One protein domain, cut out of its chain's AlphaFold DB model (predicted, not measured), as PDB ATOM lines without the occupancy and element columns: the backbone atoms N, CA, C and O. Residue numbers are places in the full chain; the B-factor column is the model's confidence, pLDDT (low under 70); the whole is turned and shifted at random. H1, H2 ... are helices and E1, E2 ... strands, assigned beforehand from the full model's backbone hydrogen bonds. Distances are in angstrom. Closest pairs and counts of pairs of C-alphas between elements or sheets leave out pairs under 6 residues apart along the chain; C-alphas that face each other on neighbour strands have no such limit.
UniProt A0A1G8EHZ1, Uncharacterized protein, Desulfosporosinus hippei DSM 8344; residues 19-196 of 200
ATOM      1  N   ALA A  19      82.472  77.293  12.312       87.56
ATOM      2  CA  ALA A  19      82.196  75.949  11.797       87.56
ATOM      3  C   ALA A  19      81.126  75.241  12.651       87.56
ATOM      4  O   ALA A  19      80.950  75.586  13.812       87.56
ATOM      5  N   GLY A  20      80.426  74.247  12.098       90.75
ATOM      6  CA  GLY A  20      79.339  73.545  12.799       90.75
ATOM      7  C   GLY A  20      77.999  74.286  12.736       90.75
ATOM      8  O   GLY A  20      77.794  75.127  11.860       90.75
ATOM      9  N   ASP A  21      77.082  73.960  13.647       93.81
ATOM     10  CA  ASP A  21      75.709  74.476  13.655       93.81
ATOM     11  C   ASP A  21      75.470  75.408  14.849       93.81
ATOM     12  O   ASP A  21      75.507  74.982  15.998       93.81
ATOM     13  N   LYS A  22      75.165  76.684  14.583       94.19
ATOM     14  CA  LYS A  22      74.891  77.692  15.623       94.19
ATOM     15  C   LYS A  22      73.714  77.326  16.521       94.19
ATOM     16  O   LYS A  22      73.694  77.744  17.671       94.19
ATOM     17  N   SER A  23      72.736  76.576  16.016       95.31
ATOM     18  CA  SER A  23      71.608  76.127  16.834       95.31
ATOM     19  C   SER A  23      71.988  75.002  17.798       95.31
ATOM     20  O   SER A  23      71.243  74.723  18.735       95.31
ATOM     21  N   PHE A  24      73.163  74.384  17.621       97.31
ATOM     22  CA  PHE A  24      73.603  73.305  18.486       97.31
ATOM     23  C   PHE A  24      73.896  73.823  19.907       97.31
ATOM     24  O   PHE A  24      74.638  74.796  20.062       97.31
ATOM     25  N   PRO A  25      73.389  73.161  20.964       96.81
ATOM     26  CA  PRO A  25      73.536  73.622  22.350       96.81
ATOM     27  C   PRO A  25      74.970  73.762  22.887       96.81
ATOM     28  O   PRO A  25      75.156  74.374  23.939       96.81
ATOM     29  N   ILE A  26      75.972  73.180  22.220       97.75
ATOM     30  CA  ILE A  26      77.376  73.185  22.652       97.75
ATOM     31  C   ILE A  26      78.211  73.986  21.660       97.75
ATOM     32  O   ILE A  26      78.298  73.627  20.483       97.75
ATOM     33  N   TRP A  27      78.847  75.045  22.153       97.56
ATOM     34  CA  TRP A  27      79.750  75.894  21.385       97.56
ATOM     35  C   TRP A  27      81.166  75.847  21.962       97.56
ATOM     36  O   TRP A  27      81.356  75.879  23.179       97.56
ATOM     37  N   LEU A  28      82.160  75.844  21.079       96.62
ATOM     38  CA  LEU A  28      83.581  75.949  21.394       96.62
ATOM     39  C   LEU A  28      84.107  77.301  20.922       96.62
ATOM     40  O   LEU A  28      84.004  77.645  19.746       96.62
ATOM     41  N   ILE A  29      84.706  78.058  21.832       94.62
ATOM     42  CA  ILE A  29      85.265  79.379  21.556       94.62
ATOM     43  C   ILE A  29      86.781  79.239  21.464       94.62
ATOM     44  O   ILE A  29      87.471  79.214  22.484       94.62
ATOM     45  N   ALA A  30      87.296  79.111  20.243       91.31
ATOM     46  CA  ALA A  30      88.697  78.810  19.968       91.31
ATOM     47  C   ALA A  30      89.486  80.075  19.616       91.31
ATOM     48  O   ALA A  30      88.995  80.949  18.910       91.31
ATOM     49  N   ASN A  31      90.733  80.184  20.070       89.81
ATOM     50  CA  ASN A  31      91.615  81.261  19.619       89.81
ATOM     51  C   ASN A  31      92.330  80.819  18.331       89.81
ATOM     52  O   ASN A  31      93.021  79.800  18.371       89.81
ATOM     53  N   PRO A  32      92.262  81.580  17.223       86.81
ATOM     54  CA  PRO A  32      92.888  81.182  15.959       86.81
ATOM     55  C   PRO A  32      94.419  81.073  16.030       86.81
ATOM     56  O   PRO A  32      95.023  80.446  15.168       86.81
ATOM     57  N   LYS A  33      95.070  81.635  17.060       86.81
ATOM     58  CA  LYS A  33      96.512  81.440  17.318       86.81
ATOM     59  C   LYS A  33      96.857  80.064  17.884       86.81
ATOM     60  O   LYS A  33      98.029  79.704  17.916       86.81
ATOM     61  N   TYR A  34      95.860  79.332  18.369       86.00
ATOM     62  CA  TYR A  34      96.016  78.032  19.012       86.00
ATOM     63  C   TYR A  34      94.971  77.055  18.451       86.00
ATOM     64  O   TYR A  34      94.117  76.573  19.197       86.00
ATOM     65  N   PRO A  35      94.992  76.783  17.131       81.44
ATOM     66  CA  PRO A  35      93.994  75.925  16.486       81.44
ATOM     67  C   PRO A  35      93.987  74.503  17.066       81.44
ATOM     68  O   PRO A  35      92.939  73.861  17.125       81.44
ATOM     69  N   ASP A  36      95.136  74.050  17.571       86.44
ATOM     70  CA  ASP A  36      95.291  72.731  18.177       86.44
ATOM     71  C   ASP A  36      94.643  72.610  19.567       86.44
ATOM     72  O   ASP A  36      94.610  71.519  20.121       86.44
ATOM     73  N   ASP A  37      94.092  73.680  20.156       89.00
ATOM     74  CA  ASP A  37      93.349  73.567  21.422       89.00
ATOM     75  C   ASP A  37      92.150  72.609  21.282       89.00
ATOM     76  O   ASP A  37      91.830  71.860  22.205       89.00
ATOM     77  N   ILE A  38      91.504  72.572  20.111       90.19
ATOM     78  CA  ILE A  38      90.383  71.657  19.868       90.19
ATOM     79  C   ILE A  38      90.877  70.206  19.864       90.19
ATOM     80  O   ILE A  38      90.307  69.353  20.543       90.19
ATOM     81  N   SER A  39      91.950  69.911  19.130       89.12
ATOM     82  CA  SER A  39      92.485  68.550  19.030       89.12
ATOM     83  C   SER A  39      93.176  68.084  20.312       89.12
ATOM     84  O   SER A  39      93.025  66.921  20.677       89.12
ATOM     85  N   ASN A  40      93.884  68.971  21.008       87.62
ATOM     86  CA  ASN A  40      94.705  68.621  22.167       87.62
ATOM     87  C   ASN A  40      93.962  68.720  23.504       87.62
ATOM     88  O   ASN A  40      94.379  68.075  24.460       87.62
ATOM     89  N   ILE A  41      92.897  69.525  23.597       91.38
ATOM     90  CA  ILE A  41      92.143  69.735  24.844       91.38
ATOM     91  C   ILE A  41      90.724  69.201  24.704       91.38
ATOM     92  O   ILE A  41      90.308  68.342  25.480       91.38
ATOM     93  N   TRP A  42      89.965  69.699  23.724       94.62
ATOM     94  CA  TRP A  42      88.551  69.344  23.621       94.62
ATOM     95  C   TRP A  42      88.338  67.885  23.233       94.62
ATOM     96  O   TRP A  42      87.528  67.215  23.862       94.62
ATOM     97  N   ASN A  43      89.055  67.369  22.234       93.88
ATOM     98  CA  ASN A  43      88.833  66.005  21.755       93.88
ATOM     99  C   ASN A  43      89.052  64.932  22.844       93.88
ATOM    100  O   ASN A  43      88.171  64.077  22.973       93.88
ATOM    101  N   PRO A  44      90.130  64.966  23.658       93.06
ATOM    102  CA  PRO A  44      90.282  64.052  24.794       93.06
ATOM    103  C   PRO A  44      89.133  64.153  25.804       93.06
ATOM    104  O   PRO A  44      88.563  63.141  26.203       93.06
ATOM    105  N   ILE A  45      88.727  65.374  26.163       95.69
ATOM    106  CA  ILE A  45      87.608  65.607  27.090       95.69
ATOM    107  C   ILE A  45      86.293  65.076  26.504       95.69
ATOM    108  O   ILE A  45      85.529  64.400  27.187       95.69
ATOM    109  N   MET A  46      86.033  65.335  25.222       97.00
ATOM    110  CA  MET A  46      84.832  64.886  24.521       97.00
ATOM    111  C   MET A  46      84.763  63.359  24.430       97.00
ATOM    112  O   MET A  46      83.671  62.798  24.525       97.00
ATOM    113  N   TYR A  47      85.901  62.680  24.257       96.06
ATOM    114  CA  TYR A  47      85.968  61.219  24.261       96.06
ATOM    115  C   TYR A  47      85.490  60.646  25.602       96.06
ATOM    116  O   TYR A  47      84.593  59.800  25.629       96.06
ATOM    117  N   GLU A  48      86.004  61.182  26.708       97.31
ATOM    118  CA  GLU A  48      85.598  60.793  28.062       97.31
ATOM    119  C   GLU A  48      84.126  61.140  28.353       97.31
ATOM    120  O   GLU A  48      83.395  60.336  28.941       97.31
ATOM    121  N   ILE A  49      83.645  62.303  27.888       98.25
ATOM    122  CA  ILE A  49      82.224  62.675  27.983       98.25
ATOM    123  C   ILE A  49      81.354  61.647  27.249       98.25
ATOM    124  O   ILE A  49      80.372  61.172  27.820       98.25
ATOM    125  N   GLN A  50      81.703  61.279  26.009       97.75
ATOM    126  CA  GLN A  50      80.935  60.308  25.220       97.75
ATOM    127  C   GLN A  50      80.867  58.940  25.898       97.75
ATOM    128  O   GLN A  50      79.788  58.348  25.933       97.75
ATOM    129  N   ASP A  51      81.978  58.432  26.442       97.44
ATOM    130  CA  ASP A  51      81.985  57.144  27.147       97.44
ATOM    131  C   ASP A  51      81.043  57.174  28.361       97.44
ATOM    132  O   ASP A  51      80.165  56.313  28.493       97.44
ATOM    133  N   LYS A  52      81.141  58.208  29.204       97.56
ATOM    134  CA  LYS A  52      80.296  58.357  30.402       97.56
ATOM    135  C   LYS A  52      78.817  58.490  30.056       97.56
ATOM    136  O   LYS A  52      77.980  57.778  30.618       97.56
ATOM    137  N   VAL A  53      78.503  59.365  29.104       97.69
ATOM    138  CA  VAL A  53      77.146  59.582  28.594       97.69
ATOM    139  C   VAL A  53      76.576  58.289  28.017       97.69
ATOM    140  O   VAL A  53      75.468  57.897  28.378       97.69
ATOM    141  N   TYR A  54      77.337  57.566  27.195       97.88
ATOM    142  CA  TYR A  54      76.872  56.325  26.585       97.88
ATOM    143  C   TYR A  54      76.630  55.224  27.621       97.88
ATOM    144  O   TYR A  54      75.613  54.531  27.559       97.88
ATOM    145  N   ARG A  55      77.515  55.070  28.612       97.50
ATOM    146  CA  ARG A  55      77.340  54.076  29.684       97.50
ATOM    147  C   ARG A  55      76.094  54.336  30.527       97.50
ATOM    148  O   ARG A  55      75.462  53.376  30.964       97.50
ATOM    149  N   LYS A  56      75.751  55.606  30.755       97.75
ATOM    150  CA  LYS A  56      74.619  56.008  31.603       97.75
ATOM    151  C   LYS A  56      73.296  56.084  30.849       97.75
ATOM    152  O   LYS A  56      72.295  55.583  31.344       97.75
ATOM    153  N   LEU A  57      73.294  56.684  29.662       96.56
ATOM    154  CA  LEU A  57      72.076  57.021  28.923       96.56
ATOM    155  C   LEU A  57      71.836  56.148  27.693       96.56
ATOM    156  O   LEU A  57      70.760  56.218  27.108       96.56
ATOM    157  N   ARG A  58      72.835  55.365  27.261       96.50
ATOM    158  CA  ARG A  58      72.825  54.630  25.981       96.50
ATOM    159  C   ARG A  58      72.600  55.521  24.750       96.50
ATOM    160  O   ARG A  58      72.285  55.012  23.681       96.50
ATOM    161  N   ALA A  59      72.837  56.825  24.887       95.12
ATOM    162  CA  ALA A  59      72.780  57.821  23.824       95.12
ATOM    163  C   ALA A  59      74.190  58.302  23.449       95.12
ATOM    164  O   ALA A  59      75.151  58.079  24.190       95.12
ATOM    165  N   ARG A  60      74.321  58.966  22.297       96.25
ATOM    166  CA  ARG A  60      75.570  59.602  21.856       96.25
ATOM    167  C   ARG A  60      75.320  61.053  21.492       96.25
ATOM    168  O   ARG A  60      74.299  61.370  20.892       96.25
ATOM    169  N   ILE A  61      76.271  61.916  21.830       97.25
ATOM    170  CA  ILE A  61      76.234  63.325  21.436       97.25
ATOM    171  C   ILE A  61      76.618  63.430  19.956       97.25
ATOM    172  O   ILE A  61      77.600  62.816  19.526       97.25
ATOM    173  N   ASN A  62      75.895  64.234  19.182       96.38
ATOM    174  CA  ASN A  62      76.227  64.555  17.802       96.38
ATOM    175  C   ASN A  62      77.385  65.560  17.736       96.38
ATOM    176  O   ASN A  62      77.212  66.740  17.435       96.38
ATOM    177  N   SER A  63      78.598  65.084  18.015       93.31
ATOM    178  CA  SER A  63      79.791  65.933  18.089       93.31
ATOM    179  C   SER A  63      80.152  66.626  16.770       93.31
ATOM    180  O   SER A  63      80.941  67.565  16.782       93.31
ATOM    181  N   ARG A  64      79.580  66.197  15.635       92.06
ATOM    182  CA  ARG A  64      79.774  66.840  14.325       92.06
ATOM    183  C   ARG A  64      79.050  68.179  14.208       92.06
ATOM    184  O   ARG A  64      79.470  69.008  13.408       92.06
ATOM    185  N   ASN A  65      77.992  68.378  14.993       94.94
ATOM    186  CA  ASN A  65      77.188  69.597  14.962       94.94
ATOM    187  C   ASN A  65      77.694  70.664  15.939       94.94
ATOM    188  O   ASN A  65      77.250  71.805  15.842       94.94
ATOM    189  N   ILE A  66      78.628  70.318  16.837       96.50
ATOM    190  CA  ILE A  66      79.236  71.264  17.779       96.50
ATOM    191  C   ILE A  66      79.715  72.499  17.022       96.50
ATOM    192  O   ILE A  66      80.505  72.403  16.080       96.50
ATOM    193  N   PHE A  67      79.225  73.656  17.452       96.75
ATOM    194  CA  PHE A  67      79.602  74.921  16.853       96.75
ATOM    195  C   PHE A  67      80.986  75.338  17.336       96.75
ATOM    196  O   PHE A  67      81.298  75.239  18.520       96.75
ATOM    197  N   ILE A  68      81.812  75.842  16.432       94.44
ATOM    198  CA  ILE A  68      83.139  76.370  16.724       94.44
ATOM    199  C   ILE A  68      83.158  77.819  16.261       94.44
ATOM    200  O   ILE A  68      82.960  78.094  15.079       94.44
ATOM    201  N   LEU A  69      83.433  78.731  17.189       92.25
ATOM    202  CA  LEU A  69      83.608  80.154  16.932       92.25
ATOM    203  C   LEU A  69      85.066  80.550  17.154       92.25
ATOM    204  O   LEU A  69      85.636  80.293  18.216       92.25
ATOM    205  N   SER A  70      85.645  81.240  16.176       87.56
ATOM    206  CA  SER A  70      86.970  81.839  16.296       87.56
ATOM    207  C   SER A  70      86.902  83.158  17.076       87.56
ATOM    208  O   SER A  70      86.250  84.118  16.661       87.56
ATOM    209  N   ALA A  71      87.568  83.209  18.227       82.50
ATOM    210  CA  ALA A  71      87.650  84.370  19.104       82.50
ATOM    211  C   ALA A  71      88.615  85.441  18.577       82.50
ATOM    212  O   ALA A  71      89.511  85.173  17.772       82.50
ATOM    213  N   PHE A  72      88.498  86.661  19.109       81.38
ATOM    214  CA  PHE A  72      89.508  87.690  18.875       81.38
ATOM    215  C   PHE A  72      90.826  87.303  19.557       81.38
ATOM    216  O   PHE A  72      90.867  86.996  20.748       81.38
ATOM    217  N   SER A  73      91.916  87.289  18.798       74.00
ATOM    218  CA  SER A  73      93.152  86.632  19.222       74.00
ATOM    219  C   SER A  73      94.046  87.471  20.144       74.00
ATOM    220  O   SER A  73      94.865  86.888  20.857       74.00
ATOM    221  N   ASP A  74      93.872  88.799  20.173       72.56
ATOM    222  CA  ASP A  74      94.783  89.771  20.811       72.56
ATOM    223  C   ASP A  74      94.113  90.719  21.821       72.56
ATOM    224  O   ASP A  74      94.462  91.891  21.946       72.56
ATOM    225  N   ILE A  75      93.174  90.207  22.615       69.56
ATOM    226  CA  ILE A  75      92.389  91.015  23.572       69.56
ATOM    227  C   ILE A  75      93.257  91.700  24.646       69.56
ATOM    228  O   ILE A  75      92.902  92.766  25.140       69.56
ATOM    229  N   GLY A  76      94.409  91.121  24.998       60.97
ATOM    230  CA  GLY A  76      95.329  91.665  26.009       60.97
ATOM    231  C   GLY A  76      96.428  92.595  25.475       60.97
ATOM    232  O   GLY A  76      97.253  93.047  26.261       60.97
ATOM    233  N   LYS A  77      96.489  92.841  24.158       59.53
ATOM    234  CA  LYS A  77      97.543  93.634  23.489       59.53
ATOM    235  C   LYS A  77      96.951  94.717  22.585       59.53
ATOM    236  O   LYS A  77      97.459  94.974  21.498       59.53
ATOM    237  N   ILE A  78      95.837  95.314  22.995       60.25
ATOM    238  CA  ILE A  78      95.209  96.395  22.233       60.25
ATOM    239  C   ILE A  78      96.141  97.607  22.307       60.25
ATOM    240  O   ILE A  78      96.280  98.229  23.356       60.25
ATOM    241  N   CYS A  79      96.837  97.890  21.207       56.41
ATOM    242  CA  CYS A  79      97.831  98.963  21.130       56.41
ATOM    243  C   CYS A  79      97.332 100.192  20.355       56.41
ATOM    244  O   CYS A  79      98.062 101.177  20.263       56.41
ATOM    245  N   ASN A  80      96.126 100.150  19.775       69.75
ATOM    246  CA  ASN A  80      95.539 101.274  19.047       69.75
ATOM    247  C   ASN A  80      93.995 101.237  19.047       69.75
ATOM    248  O   ASN A  80      93.381 100.189  19.258       69.75
ATOM    249  N   THR A  81      93.387 102.393  18.767       71.38
ATOM    250  CA  THR A  81      91.928 102.613  18.754       71.38
ATOM    251  C   THR A  81      91.204 101.758  17.709       71.38
ATOM    252  O   THR A  81      90.105 101.274  17.955       71.38
ATOM    253  N   SER A  82      91.831 101.494  16.559       74.25
ATOM    254  CA  SER A  82      91.219 100.682  15.498       74.25
ATOM    255  C   SER A  82      90.995  99.228  15.932       74.25
ATOM    256  O   SER A  82      89.927  98.678  15.674       74.25
ATOM    257  N   MET A  83      91.955  98.611  16.632       74.25
ATOM    258  CA  MET A  83      91.801  97.253  17.172       74.25
ATOM    259  C   MET A  83      90.747  97.185  18.281       74.25
ATOM    260  O   MET A  83      90.070  96.168  18.434       74.25
ATOM    261  N   GLU A  84      90.594  98.259  19.053       78.75
ATOM    262  CA  GLU A  84      89.570  98.369  20.093       78.75
ATOM    263  C   GLU A  84      88.156  98.437  19.498       78.75
ATOM    264  O   GLU A  84      87.247  97.736  19.955       78.75
ATOM    265  N   GLU A  85      87.973  99.217  18.431       82.62
ATOM    266  CA  GLU A  85      86.709  99.284  17.693       82.62
ATOM    267  C   GLU A  85      86.341  97.935  17.063       82.62
ATOM    268  O   GLU A  85      85.187  97.503  17.140       82.62
ATOM    269  N   GLU A  86      87.307  97.243  16.453       83.31
ATOM    270  CA  GLU A  86      87.088  95.907  15.890       83.31
ATOM    271  C   GLU A  86      86.722  94.879  16.959       83.31
ATOM    272  O   GLU A  86      85.782  94.096  16.770       83.31
ATOM    273  N   LEU A  87      87.421  94.895  18.097       84.06
ATOM    274  CA  LEU A  87      87.100  94.039  19.231       84.06
ATOM    275  C   LEU A  87      85.679  94.316  19.733       84.06
ATOM    276  O   LEU A  87      84.910  93.376  19.921       84.06
ATOM    277  N   THR A  88      85.305  95.585  19.892       85.62
ATOM    278  CA  THR A  88      83.969  95.991  20.354       85.62
ATOM    279  C   THR A  88      82.878  95.500  19.403       85.62
ATOM    280  O   THR A  88      81.897  94.895  19.844       85.62
ATOM    281  N   LYS A  89      83.076  95.662  18.087       86.38
ATOM    282  CA  LYS A  89      82.157  95.139  17.061       86.38
ATOM    283  C   LYS A  89      82.017  93.620  17.156       86.38
ATOM    284  O   LYS A  89      80.904  93.098  17.141       86.38
ATOM    285  N   LYS A  90      83.128  92.892  17.298       87.25
ATOM    286  CA  LYS A  90      83.109  91.427  17.426       87.25
ATOM    287  C   LYS A  90      82.474  90.951  18.732       87.25
ATOM    288  O   LYS A  90      81.816  89.917  18.727       87.25
ATOM    289  N   ILE A  91      82.663  91.668  19.837       88.50
ATOM    290  CA  ILE A  91      81.995  91.382  21.113       88.50
ATOM    291  C   ILE A  91      80.479  91.555  20.965       88.50
ATOM    292  O   ILE A  91      79.724  90.700  21.424       88.50
ATOM    293  N   LEU A  92      80.032  92.615  20.285       89.44
ATOM    294  CA  LEU A  92      78.611  92.857  20.042       89.44
ATOM    295  C   LEU A  92      77.982  91.740  19.193       89.44
ATOM    296  O   LEU A  92      76.959  91.185  19.583       89.44
ATOM    297  N   ILE A  93      78.637  91.340  18.098       89.56
ATOM    298  CA  ILE A  93      78.178  90.233  17.238       89.56
ATOM    299  C   ILE A  93      78.090  88.915  18.019       89.56
ATOM    300  O   ILE A  93      77.126  88.160  17.867       89.56
ATOM    301  N   LEU A  94      79.080  88.628  18.871       90.62
ATOM    302  CA  LEU A  94      79.057  87.459  19.750       90.62
ATOM    303  C   LEU A  94      77.859  87.521  20.708       90.62
ATOM    304  O   LEU A  94      77.113  86.548  20.809       90.62
ATOM    305  N   LYS A  95      77.649  88.661  21.373       91.06
ATOM    306  CA  LYS A  95      76.530  88.864  22.302       91.06
ATOM    307  C   LYS A  95      75.183  88.641  21.615       91.06
ATOM    308  O   LYS A  95      74.351  87.898  22.130       91.06
ATOM    309  N   GLU A  96      74.984  89.230  20.439       91.81
ATOM    310  CA  GLU A  96      73.773  89.042  19.635       91.81
ATOM    311  C   GLU A  96      73.577  87.580  19.221       91.81
ATOM    312  O   GLU A  96      72.461  87.064  19.273       91.81
ATOM    313  N   SER A  97      74.660  86.893  18.850       92.69
ATOM    314  CA  SER A  97      74.613  85.484  18.453       92.69
ATOM    315  C   SER A  97      74.230  84.587  19.627       92.69
ATOM    316  O   SER A  97      73.309  83.785  19.507       92.69
ATOM    317  N   VAL A  98      74.869  84.752  20.786       93.44
ATOM    318  CA  VAL A  98      74.510  84.007  22.000       93.44
ATOM    319  C   VAL A  98      73.061  84.289  22.393       93.44
ATOM    320  O   VAL A  98      72.327  83.360  22.712       93.44
ATOM    321  N   TYR A  99      72.628  85.550  22.340       93.12
ATOM    322  CA  TYR A  99      71.251  85.910  22.666       93.12
ATOM    323  C   TYR A  99      70.240  85.268  21.707       93.12
ATOM    324  O   TYR A  99      69.184  84.814  22.142       93.12
ATOM    325  N   ARG A 100      70.562  85.203  20.411       94.75
ATOM    326  CA  ARG A 100      69.689  84.623  19.384       94.75
ATOM    327  C   ARG A 100      69.600  83.103  19.468       94.75
ATOM    328  O   ARG A 100      68.508  82.563  19.345       94.75
ATOM    329  N   TYR A 101      70.736  82.428  19.617       95.25
ATOM    330  CA  TYR A 101      70.815  80.968  19.524       95.25
ATOM    331  C   TYR A 101      70.754  80.263  20.883       95.25
ATOM    332  O   TYR A 101      70.518  79.063  20.921       95.25
ATOM    333  N   GLN A 102      70.935  80.995  21.989       94.38
ATOM    334  CA  GLN A 102      70.825  80.492  23.365       94.38
ATOM    335  C   GLN A 102      71.591  79.172  23.607       94.38
ATOM    336  O   GLN A 102      71.007  78.212  24.127       94.38
ATOM    337  N   PRO A 103      72.893  79.091  23.250       96.12
ATOM    338  CA  PRO A 103      73.684  77.894  23.511       96.12
ATOM    339  C   PRO A 103      73.709  77.594  25.008       96.12
ATOM    340  O   PRO A 103      73.767  78.504  25.831       96.12
ATOM    341  N   LYS A 104      73.684  76.313  25.371       96.88
ATOM    342  CA  LYS A 104      73.624  75.862  26.768       96.88
ATOM    343  C   LYS A 104      75.009  75.753  27.395       96.88
ATOM    344  O   LYS A 104      75.173  76.057  28.577       96.88
ATOM    345  N   LEU A 105      76.002  75.361  26.597       97.44
ATOM    346  CA  LEU A 105      77.400  75.246  26.995       97.44
ATOM    347  C   LEU A 105      78.271  76.101  26.068       97.44
ATOM    348  O   LEU A 105      78.333  75.857  24.865       97.44
ATOM    349  N   LEU A 106      78.968  77.077  26.646       97.19
ATOM    350  CA  LEU A 106      79.976  77.905  25.985       97.19
ATOM    351  C   LEU A 106      81.355  77.524  26.533       97.19
ATOM    352  O   LEU A 106      81.759  77.993  27.598       97.19
ATOM    353  N   ILE A 107      82.071  76.656  25.826       97.38
ATOM    354  CA  ILE A 107      83.384  76.163  26.249       97.38
ATOM    355  C   ILE A 107      84.474  77.114  25.756       97.38
ATOM    356  O   ILE A 107      84.523  77.440  24.570       97.38
ATOM    357  N   THR A 108      85.375  77.543  26.639       95.12
ATOM    358  CA  THR A 108      86.501  78.425  26.278       95.12
ATOM    359  C   THR A 108      87.848  77.778  26.604       95.12
ATOM    360  O   THR A 108      87.935  76.971  27.523       95.12
ATOM    361  N   PHE A 109      88.911  78.127  25.872       92.75
ATOM    362  CA  PHE A 109      90.262  77.571  26.046       92.75
ATOM    363  C   PHE A 109      91.271  78.633  26.499       92.75
ATOM    364  O   PHE A 109      91.857  79.388  25.716       92.75
ATOM    365  N   GLY A 110      91.526  78.655  27.803       89.25
ATOM    366  CA  GLY A 110      92.485  79.549  28.429       89.25
ATOM    367  C   GLY A 110      91.994  80.991  28.572       89.25
ATOM    368  O   GLY A 110      90.833  81.337  28.354       89.25
ATOM    369  N   ALA A 111      92.932  81.851  28.966       88.19
ATOM    370  CA  ALA A 111      92.673  83.225  29.386       88.19
ATOM    371  C   ALA A 111      91.968  84.080  28.323       88.19
ATOM    372  O   ALA A 111      91.018  84.792  28.630       88.19
ATOM    373  N   ILE A 112      92.438  84.017  27.074       87.38
ATOM    374  CA  ILE A 112      92.020  84.955  26.022       87.38
ATOM    375  C   ILE A 112      90.559  84.727  25.631       87.38
ATOM    376  O   ILE A 112      89.783  85.672  25.558       87.38
ATOM    377  N   THR A 113      90.166  83.478  25.395       90.94
ATOM    378  CA  THR A 113      88.793  83.138  24.991       90.94
ATOM    379  C   THR A 113      87.810  83.301  26.143       90.94
ATOM    380  O   THR A 113      86.672  83.698  25.912       90.94
ATOM    381  N   ASN A 114      88.245  83.040  27.383       91.00
ATOM    382  CA  ASN A 114      87.417  83.294  28.559       91.00
ATOM    383  C   ASN A 114      87.156  84.796  28.728       91.00
ATOM    384  O   ASN A 114      86.011  85.200  28.889       91.00
ATOM    385  N   GLU A 115      88.191  85.632  28.597       88.50
ATOM    386  CA  GLU A 115      88.043  87.093  28.622       88.50
ATOM    387  C   GLU A 115      87.135  87.598  27.495       88.50
ATOM    388  O   GLU A 115      86.273  88.441  27.730       88.50
ATOM    389  N   TYR A 116      87.287  87.055  26.281       88.12
ATOM    390  CA  TYR A 116      86.433  87.399  25.142       88.12
ATOM    391  C   TYR A 116      84.951  87.200  25.461       88.12
ATOM    392  O   TYR A 116      84.131  88.087  25.222       88.12
ATOM    393  N   ILE A 117      84.628  86.045  26.039       89.62
ATOM    394  CA  ILE A 117      83.269  85.696  26.426       89.62
ATOM    395  C   ILE A 117      82.793  86.572  27.584       89.62
ATOM    396  O   ILE A 117      81.712  87.146  27.490       89.62
ATOM    397  N   LYS A 118      83.599  86.753  28.636       88.12
ATOM    398  CA  LYS A 118      83.230  87.598  29.782       88.12
ATOM    399  C   LYS A 118      82.891  89.022  29.347       88.12
ATOM    400  O   LYS A 118      81.840  89.517  29.726       88.12
ATOM    401  N   ARG A 119      83.673  89.638  28.454       86.00
ATOM    402  CA  ARG A 119      83.358  90.980  27.923       86.00
ATOM    403  C   ARG A 119      82.057  91.040  27.115       86.00
ATOM    404  O   ARG A 119      81.434  92.095  27.061       86.00
ATOM    405  N   ALA A 120      81.629  89.938  26.496       86.56
ATOM    406  CA  ALA A 120      80.337  89.876  25.809       86.56
ATOM    407  C   ALA A 120      79.143  89.827  26.773       86.56
ATOM    408  O   ALA A 120      78.066  90.316  26.427       86.56
ATOM    409  N   PHE A 121      79.333  89.290  27.979       83.25
ATOM    410  CA  PHE A 121      78.284  89.190  28.997       83.25
ATOM    411  C   PHE A 121      78.296  90.350  30.011       83.25
ATOM    412  O   PHE A 121      77.228  90.848  30.365       83.25
ATOM    413  N   ASP A 122      79.470  90.846  30.405       74.69
ATOM    414  CA  ASP A 122      79.666  91.794  31.512       74.69
ATOM    415  C   ASP A 122      79.819  93.257  31.038       74.69
ATOM    416  O   ASP A 122      80.769  93.949  31.398       74.69
ATOM    417  N   GLN A 123      78.861  93.784  30.265       52.81
ATOM    418  CA  GLN A 123      78.873  95.193  29.801       52.81
ATOM    419  C   GLN A 123      78.775  96.261  30.924       52.81
ATOM    420  O   GLN A 123      78.643  97.442  30.620       52.81
ATOM    421  N   GLY A 124      78.823  95.876  32.205       44.53
ATOM    422  CA  GLY A 124      78.612  96.770  33.352       44.53
ATOM    423  C   GLY A 124      79.824  97.029  34.252       44.53
ATOM    424  O   GLY A 124      79.750  97.927  35.084       44.53
ATOM    425  N   SER A 125      80.932  96.292  34.128       43.31
ATOM    426  CA  SER A 125      82.139  96.579  34.918       43.31
ATOM    427  C   SER A 125      83.185  97.263  34.048       43.31
ATOM    428  O   SER A 125      84.116  96.630  33.545       43.31
ATOM    429  N   GLU A 126      83.027  98.573  33.868       40.44
ATOM    430  CA  GLU A 126      84.125  99.441  33.460       40.44
ATOM    431  C   GLU A 126      85.300  99.223  34.434       40.44
ATOM    432  O   GLU A 126      85.247  99.623  35.594       40.44
ATOM    433  N   GLY A 127      86.367  98.550  33.992       42.66
ATOM    434  CA  GLY A 127      87.695  98.825  34.549       42.66
ATOM    435  C   GLY A 127      88.507  97.699  35.188       42.66
ATOM    436  O   GLY A 127      89.640  97.979  35.571       42.66
ATOM    437  N   GLN A 128      88.059  96.441  35.273       45.94
ATOM    438  CA  GLN A 128      88.971  95.358  35.696       45.94
ATOM    439  C   GLN A 128      88.919  94.157  34.758       45.94
ATOM    440  O   GLN A 128      88.145  93.223  34.939       45.94
ATOM    441  N   THR A 129      89.826  94.162  33.776       55.22
ATOM    442  CA  THR A 129      90.257  92.922  33.118       55.22
ATOM    443  C   THR A 129      90.781  91.999  34.216       55.22
ATOM    444  O   THR A 129      91.846  92.257  34.786       55.22
ATOM    445  N   LYS A 130      90.031  90.949  34.568       63.34
ATOM    446  CA  LYS A 130      90.541  89.933  35.490       63.34
ATOM    447  C   LYS A 130      91.757  89.299  34.821       63.34
ATOM    448  O   LYS A 130      91.670  88.775  33.713       63.34
ATOM    449  N   TYR A 131      92.909  89.353  35.480       70.00
ATOM    450  CA  TYR A 131      94.089  88.660  34.982       70.00
ATOM    451  C   TYR A 131      93.867  87.153  35.119       70.00
ATOM    452  O   TYR A 131      93.976  86.604  36.214       70.00
ATOM    453  N   TRP A 132      93.519  86.478  34.025       82.06
ATOM    454  CA  TRP A 132      93.308  85.035  34.014       82.06
ATOM    455  C   TRP A 132      94.642  84.283  34.068       82.06
ATOM    456  O   TRP A 132      95.527  84.472  33.236       82.06
ATOM    457  N   ASN A 133      94.761  83.386  35.036       82.56
ATOM    458  CA  ASN A 133      95.835  82.420  35.181       82.56
ATOM    459  C   ASN A 133      95.232  81.013  35.337       82.56
ATOM    460  O   ASN A 133      94.019  80.835  35.362       82.56
ATOM    461  N   THR A 134      96.075  79.985  35.424       83.25
ATOM    462  CA  THR A 134      95.578  78.602  35.543       83.25
ATOM    463  C   THR A 134      94.706  78.405  36.789       83.25
ATOM    464  O   THR A 134      93.656  77.780  36.695       83.25
ATOM    465  N   GLY A 135      95.098  78.976  37.932       83.81
ATOM    466  CA  GLY A 135      94.384  78.793  39.197       83.81
ATOM    467  C   GLY A 135      92.993  79.426  39.200       83.81
ATOM    468  O   GLY A 135      92.023  78.774  39.574       83.81
ATOM    469  N   ASN A 136      92.861  80.674  38.745       87.25
ATOM    470  CA  ASN A 136      91.545  81.313  38.712       87.25
ATOM    471  C   ASN A 136      90.646  80.791  37.582       87.25
ATOM    472  O   ASN A 136      89.439  80.747  37.785       87.25
ATOM    473  N   LEU A 137      91.195  80.316  36.458       90.00
ATOM    474  CA  LEU A 137      90.412  79.611  35.438       90.00
ATOM    475  C   LEU A 137      89.871  78.282  35.973       90.00
ATOM    476  O   LEU A 137      88.707  77.977  35.741       90.00
ATOM    477  N   SER A 138      90.673  77.522  36.726       91.06
ATOM    478  CA  SER A 138      90.189  76.326  37.423       91.06
ATOM    479  C   SER A 138      89.087  76.661  38.430       91.06
ATOM    480  O   SER A 138      88.071  75.978  38.458       91.06
ATOM    481  N   ASN A 139      89.226  77.740  39.203       90.88
ATOM    482  CA  ASN A 139      88.169  78.156  40.130       90.88
ATOM    483  C   ASN A 139      86.886  78.584  39.399       90.88
ATOM    484  O   ASN A 139      85.796  78.227  39.835       90.88
ATOM    485  N   GLU A 140      86.993  79.323  38.292       92.62
ATOM    486  CA  GLU A 140      85.825  79.682  37.475       92.62
ATOM    487  C   GLU A 140      85.183  78.446  36.836       92.62
ATOM    488  O   GLU A 140      83.963  78.404  36.721       92.62
ATOM    489  N   PHE A 141      85.966  77.429  36.460       95.44
ATOM    490  CA  PHE A 141      85.429  76.149  35.999       95.44
ATOM    491  C   PHE A 141      84.575  75.489  37.086       95.44
ATOM    492  O   PHE A 141      83.412  75.176  36.838       95.44
ATOM    493  N   GLU A 142      85.107  75.344  38.303       96.25
ATOM    494  CA  GLU A 142      84.351  74.764  39.421       96.25
ATOM    495  C   GLU A 142      83.081  75.570  39.720       96.25
ATOM    496  O   GLU A 142      82.006  75.000  39.907       96.25
ATOM    497  N   GLN A 143      83.167  76.902  39.700       95.06
ATOM    498  CA  GLN A 143      82.004  77.770  39.887       95.06
ATOM    499  C   GLN A 143      80.973  77.626  38.762       95.06
ATOM    500  O   GLN A 143      79.775  77.643  39.041       95.06
ATOM    501  N   ALA A 144      81.407  77.477  37.509       95.25
ATOM    502  CA  ALA A 144      80.516  77.275  36.373       95.25
ATOM    503  C   ALA A 144      79.780  75.932  36.460       95.25
ATOM    504  O   ALA A 144      78.583  75.873  36.189       95.25
ATOM    505  N   ILE A 145      80.463  74.868  36.890       97.81
ATOM    506  CA  ILE A 145      79.849  73.553  37.109       97.81
ATOM    507  C   ILE A 145      78.902  73.573  38.313       97.81
ATOM    508  O   ILE A 145      77.825  72.977  38.251       97.81
ATOM    509  N   ALA A 146      79.276  74.233  39.410       97.06
ATOM    510  CA  ALA A 146      78.448  74.321  40.611       97.06
ATOM    511  C   ALA A 146      77.165  75.136  40.380       97.06
ATOM    512  O   ALA A 146      76.108  74.761  40.876       97.06
ATOM    513  N   ASN A 147      77.252  76.212  39.594       95.75
ATOM    514  CA  ASN A 147      76.138  77.121  39.299       95.75
ATOM    515  C   ASN A 147      75.477  76.852  37.935       95.75
ATOM    516  O   ASN A 147      74.834  77.752  37.377       95.75
ATOM    517  N   PHE A 148      75.688  75.653  37.384       97.12
ATOM    518  CA  PHE A 148      75.160  75.264  36.083       97.12
ATOM    519  C   PHE A 148      73.631  75.354  36.081       97.12
ATOM    520  O   PHE A 148      72.965  74.795  36.950       97.12
ATOM    521  N   ASP A 149      73.082  76.036  35.081       95.25
ATOM    522  CA  ASP A 149      71.642  76.178  34.885       95.25
ATOM    523  C   ASP A 149      71.311  76.003  33.404       95.25
ATOM    524  O   ASP A 149      71.738  76.780  32.550       95.25
ATOM    525  N   ILE A 150      70.521  74.978  33.100       95.62
ATOM    526  CA  ILE A 150      70.137  74.608  31.738       95.62
ATOM    527  C   ILE A 150      69.288  75.671  31.027       95.62
ATOM    528  O   ILE A 150      69.177  75.683  29.797       95.62
ATOM    529  N   ASN A 151      68.689  76.601  31.766       94.62
ATOM    530  CA  ASN A 151      67.827  77.631  31.194       94.62
ATOM    531  C   ASN A 151      68.606  78.826  30.638       94.62
ATOM    532  O   ASN A 151      68.021  79.664  29.957       94.62
ATOM    533  N   ARG A 152      69.922  78.886  30.862       93.12
ATOM    534  CA  ARG A 152      70.794  79.970  30.395       93.12
ATOM    535  C   ARG A 152      72.089  79.436  29.772       93.12
ATOM    536  O   ARG A 152      72.441  78.279  29.991       93.12
ATOM    537  N   PRO A 153      72.828  80.267  29.021       94.44
ATOM    538  CA  PRO A 153      74.181  79.921  28.607       94.44
ATOM    539  C   PRO A 153      75.131  79.790  29.800       94.44
ATOM    540  O   PRO A 153      75.243  80.703  30.617       94.44
ATOM    541  N   ASN A 154      75.853  78.670  29.872       95.88
ATOM    542  CA  ASN A 154      76.871  78.423  30.892       95.88
ATOM    543  C   ASN A 154      78.263  78.546  30.263       95.88
ATOM    544  O   ASN A 154      78.617  77.762  29.381       95.88
ATOM    545  N   CYS A 155      79.057  79.524  30.709       94.88
ATOM    546  CA  CYS A 155      80.455  79.660  30.292       94.88
ATOM    547  C   CYS A 155      81.331  78.700  31.097       94.88
ATOM    548  O   CYS A 155      81.428  78.840  32.314       94.88
ATOM    549  N   ILE A 156      81.975  77.752  30.421       96.62
ATOM    550  CA  ILE A 156      82.808  76.717  31.035       96.62
ATOM    551  C   ILE A 156      84.254  76.933  30.565       96.62
ATOM    552  O   ILE A 156      84.611  76.540  29.448       96.62
ATOM    553  N   PRO A 157      85.098  77.597  31.372       94.94
ATOM    554  CA  PRO A 157      86.489  77.817  31.014       94.94
ATOM    555  C   PRO A 157      87.325  76.558  31.207       94.94
ATOM    556  O   PRO A 157      87.316  75.939  32.266       94.94
ATOM    557  N   LEU A 158      88.109  76.207  30.194       94.81
ATOM    558  CA  LEU A 158      89.106  75.151  30.262       94.81
ATOM    559  C   LEU A 158      90.499  75.756  30.364       94.81
ATOM    560  O   LEU A 158      90.826  76.757  29.721       94.81
ATOM    561  N   VAL A 159      91.356  75.129  31.161       90.31
ATOM    562  CA  VAL A 159      92.751  75.539  31.277       90.31
ATOM    563  C   VAL A 159      93.515  75.026  30.062       90.31
ATOM    564  O   VAL A 159      93.556  73.824  29.798       90.31
ATOM    565  N   ARG A 160      94.221  75.928  29.372       84.19
ATOM    566  CA  ARG A 160      95.251  75.527  28.412       84.19
ATOM    567  C   ARG A 160      96.483  75.044  29.173       84.19
ATOM    568  O   ARG A 160      97.335  75.846  29.559       84.19
ATOM    569  N   ARG A 161      96.586  73.734  29.397       70.56
ATOM    570  CA  ARG A 161      97.823  73.115  29.883       70.56
ATOM    571  C   ARG A 161      98.736  72.860  28.688       70.56
ATOM    572  O   ARG A 161      98.467  71.996  27.864       70.56
ATOM    573  N   ILE A 162      99.794  73.657  28.568       56.94
ATOM    574  CA  ILE A 162     100.868  73.396  27.607       56.94
ATOM    575  C   ILE A 162     101.749  72.325  28.248       56.94
ATOM    576  O   ILE A 162     102.444  72.626  29.219       56.94
ATOM    577  N   SER A 163     101.717  71.095  27.732       51.84
ATOM    578  CA  SER A 163     102.692  70.069  28.114       51.84
ATOM    579  C   SER A 163     104.071  70.545  27.652       51.84
ATOM    580  O   SER A 163     104.400  70.497  26.470       51.84
ATOM    581  N   LYS A 164     104.851  71.126  28.572       44.44
ATOM    582  CA  LYS A 164     106.193  71.654  28.276       44.44
ATOM    583  C   LYS A 164     107.272  70.572  28.322       44.44
ATOM    584  O   LYS A 164     108.412  70.855  27.965       44.44
ATOM    585  N   THR A 165     106.933  69.351  28.723       48.16
ATOM    586  CA  THR A 165     107.910  68.298  28.991       48.16
ATOM    587  C   THR A 165     107.337  66.922  28.674       48.16
ATOM    588  O   THR A 165     106.228  66.584  29.067       48.16
ATOM    589  N   ALA A 166     108.122  66.096  27.977       55.03
ATOM    590  CA  ALA A 166     107.810  64.699  27.663       55.03
ATOM    591  C   ALA A 166     107.939  63.764  28.889       55.03
ATOM    592  O   ALA A 166     108.336  62.610  28.755       55.03
ATOM    593  N   ASN A 167     107.659  64.261  30.097       60.62
ATOM    594  CA  ASN A 167     107.797  63.490  31.326       60.62
ATOM    595  C   ASN A 167     106.470  62.820  31.674       60.62
ATOM    596  O   ASN A 167     105.445  63.483  31.755       60.62
ATOM    597  N   ILE A 168     106.509  61.515  31.959       63.72
ATOM    598  CA  ILE A 168     105.341  60.666  32.274       63.72
ATOM    599  C   ILE A 168     104.405  61.297  33.320       63.72
ATOM    600  O   ILE A 168     103.192  61.157  33.225       63.72
ATOM    601  N   LYS A 169     104.951  62.025  34.302       64.69
ATOM    602  CA  LYS A 169     104.154  62.696  35.335       64.69
ATOM    603  C   LYS A 169     103.231  63.781  34.766       64.69
ATOM    604  O   LYS A 169     102.078  63.851  35.171       64.69
ATOM    605  N   ASP A 170     103.709  64.568  33.803       59.81
ATOM    606  CA  ASP A 170     102.913  65.632  33.180       59.81
ATOM    607  C   ASP A 170     101.759  65.050  32.353       59.81
ATOM    608  O   ASP A 170     100.662  65.605  32.354       59.81
ATOM    609  N   TRP A 171     101.985  63.894  31.717       60.78
ATOM    610  CA  TRP A 171     100.945  63.136  31.014       60.78
ATOM    611  C   TRP A 171      99.868  62.631  31.975       60.78
ATOM    612  O   TRP A 171      98.690  62.880  31.753       60.78
ATOM    613  N   VAL A 172     100.264  61.999  33.085       66.56
ATOM    614  CA  VAL A 172      99.320  61.503  34.104       66.56
ATOM    615  C   VAL A 172      98.515  62.648  34.728       66.56
ATOM    616  O   VAL A 172      97.303  62.534  34.906       66.56
ATOM    617  N   ASP A 173      99.158  63.776  35.033       68.81
ATOM    618  CA  ASP A 173      98.484  64.944  35.609       68.81
ATOM    619  C   ASP A 173      97.534  65.628  34.604       68.81
ATOM    620  O   ASP A 173      96.536  66.239  35.006       68.81
ATOM    621  N   GLN A 174      97.826  65.543  33.302       70.94
ATOM    622  CA  GLN A 174      96.966  66.033  32.223       70.94
ATOM    623  C   GLN A 174      95.767  65.107  31.987       70.94
ATOM    624  O   GLN A 174      94.640  65.600  31.925       70.94
ATOM    625  N   ASP A 175      95.985  63.794  31.954       75.06
ATOM    626  CA  ASP A 175      94.925  62.790  31.823       75.06
ATOM    627  C   ASP A 175      93.952  62.858  33.005       75.06
ATOM    628  O   ASP A 175      92.738  62.913  32.809       75.06
ATOM    629  N   ASN A 176      94.468  62.972  34.235       84.44
ATOM    630  CA  ASN A 176      93.640  63.153  35.430       84.44
ATOM    631  C   ASN A 176      92.797  64.435  35.359       84.44
ATOM    632  O   ASN A 176      91.631  64.433  35.751       84.44
ATOM    633  N   TYR A 177      93.370  65.528  34.843       87.38
ATOM    634  CA  TYR A 177      92.639  66.781  34.664       87.38
ATOM    635  C   TYR A 177      91.522  66.652  33.623       87.38
ATOM    636  O   TYR A 177      90.391  67.051  33.896       87.38
ATOM    637  N   TYR A 178      91.811  66.085  32.448       90.69
ATOM    638  CA  TYR A 178      90.792  65.895  31.413       90.69
ATOM    639  C   TYR A 178      89.694  64.944  31.864       90.69
ATOM    640  O   TYR A 178      88.526  65.224  31.612       90.69
ATOM    641  N   TYR A 179      90.046  63.886  32.590       93.25
ATOM    642  CA  TYR A 179      89.077  62.966  33.164       93.25
ATOM    643  C   TYR A 179      88.151  63.647  34.186       93.25
ATOM    644  O   TYR A 179      86.932  63.460  34.119       93.25
ATOM    645  N   ASP A 180      88.682  64.455  35.113       94.75
ATOM    646  CA  ASP A 180      87.867  65.178  36.106       94.75
ATOM    647  C   ASP A 180      86.931  66.197  35.435       94.75
ATOM    648  O   ASP A 180      85.718  66.191  35.665       94.75
ATOM    649  N   VAL A 181      87.469  67.004  34.514       95.81
ATOM    650  CA  VAL A 181      86.684  67.973  33.735       95.81
ATOM    651  C   VAL A 181      85.584  67.279  32.938       95.81
ATOM    652  O   VAL A 181      84.422  67.690  32.993       95.81
ATOM    653  N   ALA A 182      85.930  66.216  32.209       97.25
ATOM    654  CA  ALA A 182      84.977  65.450  31.419       97.25
ATOM    655  C   ALA A 182      83.888  64.832  32.293       97.25
ATOM    656  O   ALA A 182      82.724  64.839  31.904       97.25
ATOM    657  N   THR A 183      84.244  64.332  33.479       98.06
ATOM    658  CA  THR A 183      83.281  63.768  34.433       98.06
ATOM    659  C   THR A 183      82.245  64.807  34.836       98.06
ATOM    660  O   THR A 183      81.054  64.571  34.651       98.06
ATOM    661  N   LYS A 184      82.691  65.982  35.281       98.44
ATOM    662  CA  LYS A 184      81.810  67.072  35.717       98.44
ATOM    663  C   LYS A 184      80.910  67.592  34.596       98.44
ATOM    664  O   LYS A 184      79.720  67.807  34.805       98.44
ATOM    665  N   ILE A 185      81.449  67.763  33.386       98.31
ATOM    666  CA  ILE A 185      80.645  68.183  32.227       98.31
ATOM    667  C   ILE A 185      79.636  67.089  31.847       98.31
ATOM    668  O   ILE A 185      78.467  67.391  31.602       98.31
ATOM    669  N   ALA A 186      80.059  65.822  31.814       98.31
ATOM    670  CA  ALA A 186      79.183  64.702  31.488       98.31
ATOM    671  C   ALA A 186      78.033  64.570  32.490       98.31
ATOM    672  O   ALA A 186      76.905  64.343  32.069       98.31
ATOM    673  N   GLU A 187      78.289  64.754  33.785       98.44
ATOM    674  CA  GLU A 187      77.252  64.753  34.821       98.44
ATOM    675  C   GLU A 187      76.187  65.818  34.544       98.44
ATOM    676  O   GLU A 187      75.007  65.476  34.476       98.44
ATOM    677  N   ARG A 188      76.581  67.064  34.241       98.31
ATOM    678  CA  ARG A 188      75.622  68.124  33.877       98.31
ATOM    679  C   ARG A 188      74.826  67.808  32.617       98.31
ATOM    680  O   ARG A 188      73.628  68.084  32.570       98.31
ATOM    681  N   ILE A 189      75.460  67.211  31.611       97.94
ATOM    682  CA  ILE A 189      74.775  66.770  30.390       97.94
ATOM    683  C   ILE A 189      73.768  65.652  30.700       97.94
ATOM    684  O   ILE A 189      72.649  65.677  30.194       97.94
ATOM    685  N   ILE A 190      74.155  64.679  31.526       97.94
ATOM    686  CA  ILE A 190      73.319  63.530  31.890       97.94
ATOM    687  C   ILE A 190      72.105  63.976  32.705       97.94
ATOM    688  O   ILE A 190      70.987  63.574  32.392       97.94
ATOM    689  N   GLU A 191      72.318  64.825  33.710       97.69
ATOM    690  CA  GLU A 191      71.263  65.394  34.558       97.69
ATOM    691  C   GLU A 191      70.218  66.168  33.744       97.69
ATOM    692  O   GLU A 191      69.041  66.167  34.088       97.69
ATOM    693  N   ASN A 192      70.637  66.796  32.641       97.19
ATOM    694  CA  ASN A 192      69.796  67.662  31.813       97.19
ATOM    695  C   ASN A 192      69.465  67.051  30.448       97.19
ATOM    696  O   ASN A 192      69.189  67.780  29.492       97.19
ATOM    697  N   LYS A 193      69.492  65.718  30.340       95.19
ATOM    698  CA  LYS A 193      69.378  65.012  29.060       95.19
ATOM    699  C   LYS A 193      68.186  65.476  28.217       95.19
ATOM    700  O   LYS A 193      68.333  65.713  27.019       95.19
ATOM    701  N   ASP A 194      67.016  65.580  28.835       94.19
ATOM    702  CA  ASP A 194      65.757  65.862  28.136       94.19
ATOM    703  C   ASP A 194      65.602  67.340  27.741       94.19
ATOM    704  O   ASP A 194      64.716  67.689  26.970       94.19
ATOM    705  N   HIS A 195      66.506  68.197  28.218       93.44
ATOM    706  CA  HIS A 195      66.568  69.622  27.897       93.44
ATOM    707  C   HIS A 195      67.701  69.971  26.916       93.44
ATOM    708  O   HIS A 195      67.898  71.143  26.589       93.44
ATOM    709  N   LEU A 196      68.465  68.974  26.458       92.94
ATOM    710  CA  LEU A 196      69.581  69.142  25.533       92.94
ATOM    711  C   LEU A 196      69.277  68.458  24.200       92.94
ATOM    712  O   LEU A 196      69.296  67.236  24.098       92.94
TER     713      LEU A 196
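What this domain is: This is residues 19 to 196 of the 200 residues of an uncharacterized protein of Desulfosporosinus hippei DSM 8344 (UniProt A0A1G8EHZ1). A small parallel sheet of four strands makes the core, with H3 over one face and, on the side away from H3, the crossed helices H1 and H5, which only graze it. H4 sits beside edge strand E4, H2 reaches outward past H3, and residues 164 to 169, of which 168 to 169 belong to H5, stick out. The printed part has 178 residues, with five named helices and four named strands in the order E1 H1 E2 H2 E3 H3 H4 E4 H5; the sheet runs E2 E1 E3 E4, and the class is mixed. It is compact, with a radius of gyration of the C-alphas of 16.4 A and spans of 51 by 42 by 28 A.

How they stand to each other: Inner strands E1, residues 26 to 30, and E3, residues 105 to 109, are parallel, with N 27 and O 105 within hydrogen-bond range at 2.9 A. Edge strand E2, residues 67 to 70, is parallel to E1, with N 28 and O 67 at 2.8 A; edge strand E4, residues 154 to 158, is parallel to E3, with N 106 and O 154 at 2.8 A. H3, residues 110 to 121, is over E3 at a height over the sheet of 8.4 A. H2, residues 81 to 101, touches H3 with residues 91 to 95 alone, the closest C-alphas being those of Ile 91 and Ala 120, 5.2 A apart. H4, residues 134 to 146, stands at the sheet's level. H1, residues 37 to 57, touches H5, residues 168 to 191, at a steep tilt of 50 degrees, the closest C-alphas being those of Ile 49 and Ala 186, 5.1 A apart. E1, H1, E2 form a strand-helix-strand unit, two parallel neighbour strands joined through a helix, with a right-handed crossover. In H2, H3, H4 and H5 every O i to N i+4 pair is within hydrogen-bond range; in H1, 15 of 17 are.

Where its parts are: E1 begins at C-alpha 26 (77.376, 73.185, 22.652), and H5, 34.5 A long, ends at C-alpha 191 (71.263, 65.394, 34.558). H2 is 30.2 A long and H1 28.0 A, with a kink of 30 degrees near residue 44.

The domain as a whole: The printed part has no cut, and the link H3 to H4 is long. The C-alphas farthest apart, of Arg 58 and Asn 80, are 52.3 A apart. The pLDDT is under 70 in residues 75 to 80, 123 to 130 and 162 to 173.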